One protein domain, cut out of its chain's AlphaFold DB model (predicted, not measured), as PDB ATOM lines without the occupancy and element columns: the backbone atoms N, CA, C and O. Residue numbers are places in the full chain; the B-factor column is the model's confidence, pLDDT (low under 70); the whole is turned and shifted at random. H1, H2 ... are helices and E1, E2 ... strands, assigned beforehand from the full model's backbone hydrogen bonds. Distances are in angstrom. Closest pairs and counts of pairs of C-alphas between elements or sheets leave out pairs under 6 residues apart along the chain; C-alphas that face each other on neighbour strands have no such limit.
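Overview. This is residues 25 to 73 of the 73 residues of an uncharacterized protein of Candidatus Bathyarchaeota archaeon (UniProt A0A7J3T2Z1). Little regular structure: an elongated, mostly looped chain with a small pair of strands, E1 and E2, towards one end, one short helix, H1, farther along, and a long loop, residues 43 to 60, that swings out beyond H1 and folds back to E2. The printed part has 49 residues, with E1, H1 and E2 in that order along the chain; the sheet E1 - E2 is antiparallel. The class is mixed, with only 12 residues in named elements. The whole is loose, with a radius of gyration of the C-alphas of 12.4 A, and spans 38 by 19 by 13 A.

Along the chain. E1 is residues 30 to 32, beginning at C-alpha 30 (159.051, 102.917, 85.465). E2 is residues 61 to 63, ending at C-alpha 63 (159.063, 97.861, 88.325). H1 is residues 37 to 42, 8.7 A long.

Arrangement. E1 and E2 are antiparallel neighbours, their directions at 129 degrees. N 31 and O 63, 2.8 A apart, are within hydrogen-bond range. In H1 every O i to N i+4 pair is within hydrogen-bond range. The link from E1 to H1 is tight.

Size, cuts and confidence. The two C-alphas farthest apart, of Arg 27 and Val 47, are 39.1 A apart. The printed part has no cut. The link from H1 to E2 is long, 18 residues. Residue 73 alone is under pLDDT 70.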
ATOM      1  N   ASP A  25     161.758 104.841  82.046       96.44
ATOM      2  CA  ASP A  25     160.810 105.910  81.741       96.44
ATOM      3  C   ASP A  25     160.818 106.901  82.906       96.44
ATOM      4  O   ASP A  25     160.239 106.666  83.969       96.44
ATOM      5  N   THR A  26     161.494 108.029  82.711       94.94
ATOM      6  CA  THR A  26     161.622 109.075  83.729       94.94
ATOM      7  C   THR A  26     160.329 109.848  83.970       94.94
ATOM      8  O   THR A  26     160.200 110.481  85.014       94.94
ATOM      9  N   ARG A  27     159.359 109.801  83.048       95.56
ATOM     10  CA  ARG A  27     158.069 110.490  83.202       95.56
ATOM     11  C   ARG A  27     157.137 109.707  84.112       95.56
ATOM     12  O   ARG A  27     156.429 110.306  84.915       95.56
ATOM     13  N   LYS A  28     157.140 108.380  83.984       93.75
ATOM     14  CA  LYS A  28     156.322 107.481  84.811       93.75
ATOM     15  C   LYS A  28     157.069 106.892  86.010       93.75
ATOM     16  O   LYS A  28     156.440 106.286  86.872       93.75
ATOM     17  N   ALA A  29     158.387 107.091  86.067       94.62
ATOM     18  CA  ALA A  29     159.298 106.441  87.007       94.62
ATOM     19  C   ALA A  29     159.179 104.903  86.960       94.62
ATOM     20  O   ALA A  29     159.107 104.236  87.988       94.62
ATOM     21  N   GLU A  30     159.168 104.353  85.743       95.94
ATOM     22  CA  GLU A  30     159.051 102.917  85.465       95.94
ATOM     23  C   GLU A  30     160.361 102.360  84.890       95.94
ATOM     24  O   GLU A  30     161.066 103.025  84.128       95.94
ATOM     25  N   LYS A  31     160.674 101.104  85.217       96.44
ATOM     26  CA  LYS A  31     161.661 100.287  84.510       96.44
ATOM     27  C   LYS A  31     160.938  99.353  83.559       96.44
ATOM     28  O   LYS A  31     160.164  98.505  83.994       96.44
ATOM     29  N   VAL A  32     161.243  99.483  82.279       97.06
ATOM     30  CA  VAL A  32     160.588  98.756  81.199       97.06
ATOM     31  C   VAL A  32     161.587  97.809  80.548       97.06
ATOM     32  O   VAL A  32     162.703  98.210  80.211       97.06
ATOM     33  N   SER A  33     161.214  96.546  80.370       97.38
ATOM     34  CA  SER A  33     162.081  95.566  79.725       97.38
ATOM     35  C   SER A  33     162.299  95.910  78.255       97.38
ATOM     36  O   SER A  33     161.350  96.107  77.497       97.38
ATOM     37  N   MET A  34     163.561  95.903  77.830       97.88
ATOM     38  CA  MET A  34     163.936  95.952  76.411       97.88
ATOM     39  C   MET A  34     164.213  94.562  75.836       97.88
ATOM     40  O   MET A  34     164.495  94.432  74.645       97.88
ATOM     41  N   LEU A  35     164.146  93.530  76.677       97.31
ATOM     42  CA  LEU A  35     164.421  92.150  76.314       97.31
ATOM     43  C   LEU A  35     163.134  91.333  76.343       97.31
ATOM     44  O   LEU A  35     162.252  91.560  77.173       97.31
ATOM     45  N   ASN A  36     163.057  90.345  75.462       96.69
ATOM     46  CA  ASN A  36     162.163  89.211  75.636       96.69
ATOM     47  C   ASN A  36     162.940  87.986  76.160       96.69
ATOM     48  O   ASN A  36     164.171  87.988  76.240       96.69
ATOM     49  N   ARG A  37     162.223  86.908  76.492       94.94
ATOM     50  CA  ARG A  37     162.804  85.627  76.929       94.94
ATOM     51  C   ARG A  37     163.889  85.084  75.987       94.94
ATOM     52  O   ARG A  37     164.889  84.545  76.458       94.94
ATOM     53  N   VAL A  38     163.692  85.203  74.671       94.56
ATOM     54  CA  VAL A  38     164.637  84.710  73.654       94.56
ATOM     55  C   VAL A  38     165.927  85.528  73.674       94.56
ATOM     56  O   VAL A  38     167.006  84.940  73.667       94.56
ATOM     57  N   ASP A  39     165.835  86.854  73.790       95.81
ATOM     58  CA  ASP A  39     167.006  87.723  73.924       95.81
ATOM     59  C   ASP A  39     167.798  87.349  75.185       95.81
ATOM     60  O   ASP A  39     169.009  87.146  75.124       95.81
ATOM     61  N   VAL A  40     167.111  87.165  76.319       95.00
ATOM     62  CA  VAL A  40     167.743  86.754  77.583       95.00
ATOM     63  C   VAL A  40     168.480  85.426  77.425       95.00
ATOM     64  O   VAL A  40     169.629  85.325  77.840       95.00
ATOM     65  N   LEU A  41     167.857  84.422  76.800       93.75
ATOM     66  CA  LEU A  41     168.501  83.136  76.516       93.75
ATOM     67  C   LEU A  41     169.732  83.291  75.616       93.75
ATOM     68  O   LEU A  41     170.751  82.666  75.886       93.75
ATOM     69  N   SER A  42     169.659  84.140  74.588       93.50
ATOM     70  CA  SER A  42     170.768  84.372  73.652       93.50
ATOM     71  C   SER A  42     171.992  85.031  74.299       93.50
ATOM     72  O   SER A  42     173.110  84.856  73.828       93.50
ATOM     73  N   MET A  43     171.785  85.772  75.391       93.25
ATOM     74  CA  MET A  43     172.832  86.471  76.141       93.25
ATOM     75  C   MET A  43     173.426  85.624  77.279       93.25
ATOM     76  O   MET A  43     174.330  86.080  77.984       93.25
ATOM     77  N   LEU A  44     172.892  84.425  77.521       90.62
ATOM     78  CA  LEU A  44     173.383  83.511  78.543       90.62
ATOM     79  C   LEU A  44     174.269  82.444  77.902       90.62
ATOM     80  O   LEU A  44     173.815  81.648  77.089       90.62
ATOM     81  N   ASP A  45     175.524  82.380  78.335       84.12
ATOM     82  CA  ASP A  45     176.451  81.359  77.857       84.12
ATOM     83  C   ASP A  45     176.252  80.008  78.565       84.12
ATOM     84  O   ASP A  45     176.108  79.930  79.793       84.12
ATOM     85  N   GLY A  46     176.362  78.925  77.791       82.44
ATOM     86  CA  GLY A  46     176.443  77.550  78.284       82.44
ATOM     87  C   GLY A  46     175.097  76.845  78.480       82.44
ATOM     88  O   GLY A  46     174.050  77.282  78.015       82.44
ATOM     89  N   VAL A  47     175.133  75.694  79.160       81.25
ATOM     90  CA  VAL A  47     173.929  74.896  79.442       81.25
ATOM     91  C   VAL A  47     173.144  75.552  80.578       81.25
ATOM     92  O   VAL A  47     173.536  75.487  81.746       81.25
ATOM     93  N   ILE A  48     172.034  76.190  80.215       84.75
ATOM     94  CA  ILE A  48     171.105  76.872  81.119       84.75
ATOM     95  C   ILE A  48     169.835  76.023  81.240       84.75
ATOM     96  O   ILE A  48     169.289  75.562  80.238       84.75
ATOM     97  N   ASP A  49     169.326  75.849  82.461       86.56
ATOM     98  CA  ASP A  49     167.963  75.349  82.646       86.56
ATOM     99  C   ASP A  49     166.982  76.452  82.241       86.56
ATOM    100  O   ASP A  49     166.811  77.444  82.952       86.56
ATOM    101  N   VAL A  50     166.353  76.284  81.077       88.56
ATOM    102  CA  VAL A  50     165.436  77.273  80.502       88.56
ATOM    103  C   VAL A  50     164.286  77.619  81.440       88.56
ATOM    104  O   VAL A  50     163.778  78.730  81.358       88.56
ATOM    105  N   ARG A  51     163.898  76.727  82.364       89.31
ATOM    106  CA  ARG A  51     162.824  76.979  83.342       89.31
ATOM    107  C   ARG A  51     163.151  78.131  84.293       89.31
ATOM    108  O   ARG A  51     162.243  78.678  84.905       89.31
ATOM    109  N   LEU A  52     164.425  78.512  84.389       87.25
ATOM    110  CA  LEU A  52     164.897  79.620  85.220       87.25
ATOM    111  C   LEU A  52     164.826  80.977  84.560       87.25
ATOM    112  O   LEU A  52     164.971  81.997  85.233       87.25
ATOM    113  N   VAL A  53     164.641  80.998  83.248       91.81
ATOM    114  CA  VAL A  53     164.458  82.249  82.535       91.81
ATOM    115  C   VAL A  53     162.993  82.658  82.701       91.81
ATOM    116  O   VAL A  53     162.109  81.863  82.365       91.81
ATOM    117  N   PRO A  54     162.708  83.855  83.244       91.69
ATOM    118  CA  PRO A  54     161.347  84.356  83.364       91.69
ATOM    119  C   PRO A  54     160.772  84.642  81.977       91.69
ATOM    120  O   PRO A  54     161.507  84.918  81.025       91.69
ATOM    121  N   ASP A  55     159.453  84.557  81.859       92.62
ATOM    122  CA  ASP A  55     158.760  84.889  80.619       92.62
ATOM    123  C   ASP A  55     158.558  86.401  80.510       92.62
ATOM    124  O   ASP A  55     157.486  86.924  80.782       92.62
ATOM    125  N   VAL A  56     159.652  87.103  80.209       94.56
ATOM    126  CA  VAL A  56     159.658  88.557  80.037       94.56
ATOM    127  C   VAL A  56     159.391  88.923  78.580       94.56
ATOM    128  O   VAL A  56     159.874  88.260  77.653       94.56
ATOM    129  N   THR A  57     158.672  90.020  78.375       96.25
ATOM    130  CA  THR A  57     158.359  90.594  77.065       96.25
ATOM    131  C   THR A  57     158.936  92.004  76.912       96.25
ATOM    132  O   THR A  57     159.155  92.726  77.885       96.25
ATOM    133  N   LYS A  58     159.207  92.425  75.668       96.94
ATOM    134  CA  LYS A  58     159.636  93.808  75.396       96.94
ATOM    135  C   LYS A  58     158.481  94.764  75.680       96.94
ATOM    136  O   LYS A  58     157.368  94.519  75.227       96.94
ATOM    137  N   GLY A  59     158.757  95.861  76.378       95.81
ATOM    138  CA  GLY A  59     157.740  96.830  76.796       95.81
ATOM    139  C   GLY A  59     157.064  96.497  78.128       95.81
ATOM    140  O   GLY A  59     156.255  97.285  78.608       95.81
ATOM    141  N   GLU A  60     157.401  95.369  78.750       96.00
ATOM    142  CA  GLU A  60     156.859  94.981  80.050       96.00
ATOM    143  C   GLU A  60     157.387  95.867  81.180       96.00
ATOM    144  O   GLU A  60     158.593  96.111  81.274       96.00
ATOM    145  N   VAL A  61     156.501  96.310  82.074       96.62
ATOM    146  CA  VAL A  61     156.887  97.057  83.276       96.62
ATOM    147  C   VAL A  61     157.437  96.087  84.321       96.62
ATOM    148  O   VAL A  61     156.701  95.337  84.962       96.62
ATOM    149  N   LEU A  62     158.755  96.128  84.502       95.94
ATOM    150  CA  LEU A  62     159.476  95.314  85.478       95.94
ATOM    151  C   LEU A  62     159.219  95.812  86.899       95.94
ATOM    152  O   LEU A  62     159.002  95.015  87.813       95.94
ATOM    153  N   VAL A  63     159.291  97.136  87.070       96.06
ATOM    154  CA  VAL A  63     159.063  97.861  88.325       96.06
ATOM    155  C   VAL A  63     158.512  99.244  87.987       96.06
ATOM    156  O   VAL A  63     159.098  99.946  87.167       96.06
ATOM    157  N   ASP A  64     157.424  99.649  88.625       95.25
ATOM    158  CA  ASP A  64     156.795 100.955  88.491       95.25
ATOM    159  C   ASP A  64     157.180 101.907  89.636       95.25
ATOM    160  O   ASP A  64     157.937 101.566  90.550       95.25
ATOM    161  N   SER A  65     156.620 103.115  89.608       93.12
ATOM    162  CA  SER A  65     156.847 104.149  90.628       93.12
ATOM    163  C   SER A  65     156.411 103.759  92.045       93.12
ATOM    164  O   SER A  65     156.864 104.362  93.018       93.12
ATOM    165  N   ARG A  66     155.547 102.749  92.184       92.94
ATOM    166  CA  ARG A  66     155.076 102.203  93.466       92.94
ATOM    167  C   ARG A  66     155.908 100.999  93.904       92.94
ATOM    168  O   ARG A  66     155.614 100.381  94.926       92.94
ATOM    169  N   GLY A  67     156.943 100.664  93.135       89.12
ATOM    170  CA  GLY A  67     157.771  99.491  93.331       89.12
ATOM    171  C   GLY A  67     157.118  98.201  92.842       89.12
ATOM    172  O   GLY A  67     157.683  97.149  93.120       89.12
ATOM    173  N   THR A  68     155.972  98.253  92.153       91.75
ATOM    174  CA  THR A  68     155.206  97.090  91.679       91.75
ATOM    175  C   THR A  68     155.538  96.698  90.250       91.75
ATOM    176  O   THR A  68     156.032  97.510  89.485       91.75
ATOM    177  N   GLY A  69     155.321  95.441  89.876       89.38
ATOM    178  CA  GLY A  69     155.606  94.968  88.523       89.38
ATOM    179  C   GLY A  69     155.961  93.492  88.493       89.38
ATOM    180  O   GLY A  69     155.952  92.809  89.521       89.38
ATOM    181  N   SER A  70     156.295  92.993  87.310       89.44
ATOM    182  CA  SER A  70     156.548  91.564  87.102       89.44
ATOM    183  C   SER A  70     157.774  91.027  87.849       89.44
ATOM    184  O   SER A  70     157.912  89.817  88.024       89.44
ATOM    185  N   PHE A  71     158.661  91.906  88.328       87.62
ATOM    186  CA  PHE A  71     159.903  91.538  89.012       87.62
ATOM    187  C   PHE A  71     159.916  91.898  90.510       87.62
ATOM    188  O   PHE A  71     160.988  91.934  91.119       87.62
ATOM    189  N   GLN A  72     158.747  92.126  91.127       78.50
ATOM    190  CA  GLN A  72     158.633  92.529  92.539       78.50
ATOM    191  C   GLN A  72     158.836  91.383  93.565       78.50
ATOM    192  O   GLN A  72     158.979  91.655  94.756       78.50
ATOM    193  N   HIS A  73     158.899  90.116  93.137       58.31
ATOM    194  CA  HIS A  73     158.989  88.942  94.028       58.31
ATOM    195  C   HIS A  73     160.403  88.392  94.229       58.31
ATOM    196  O   HIS A  73     161.224  88.487  93.287       58.31
TER     197      HIS A  73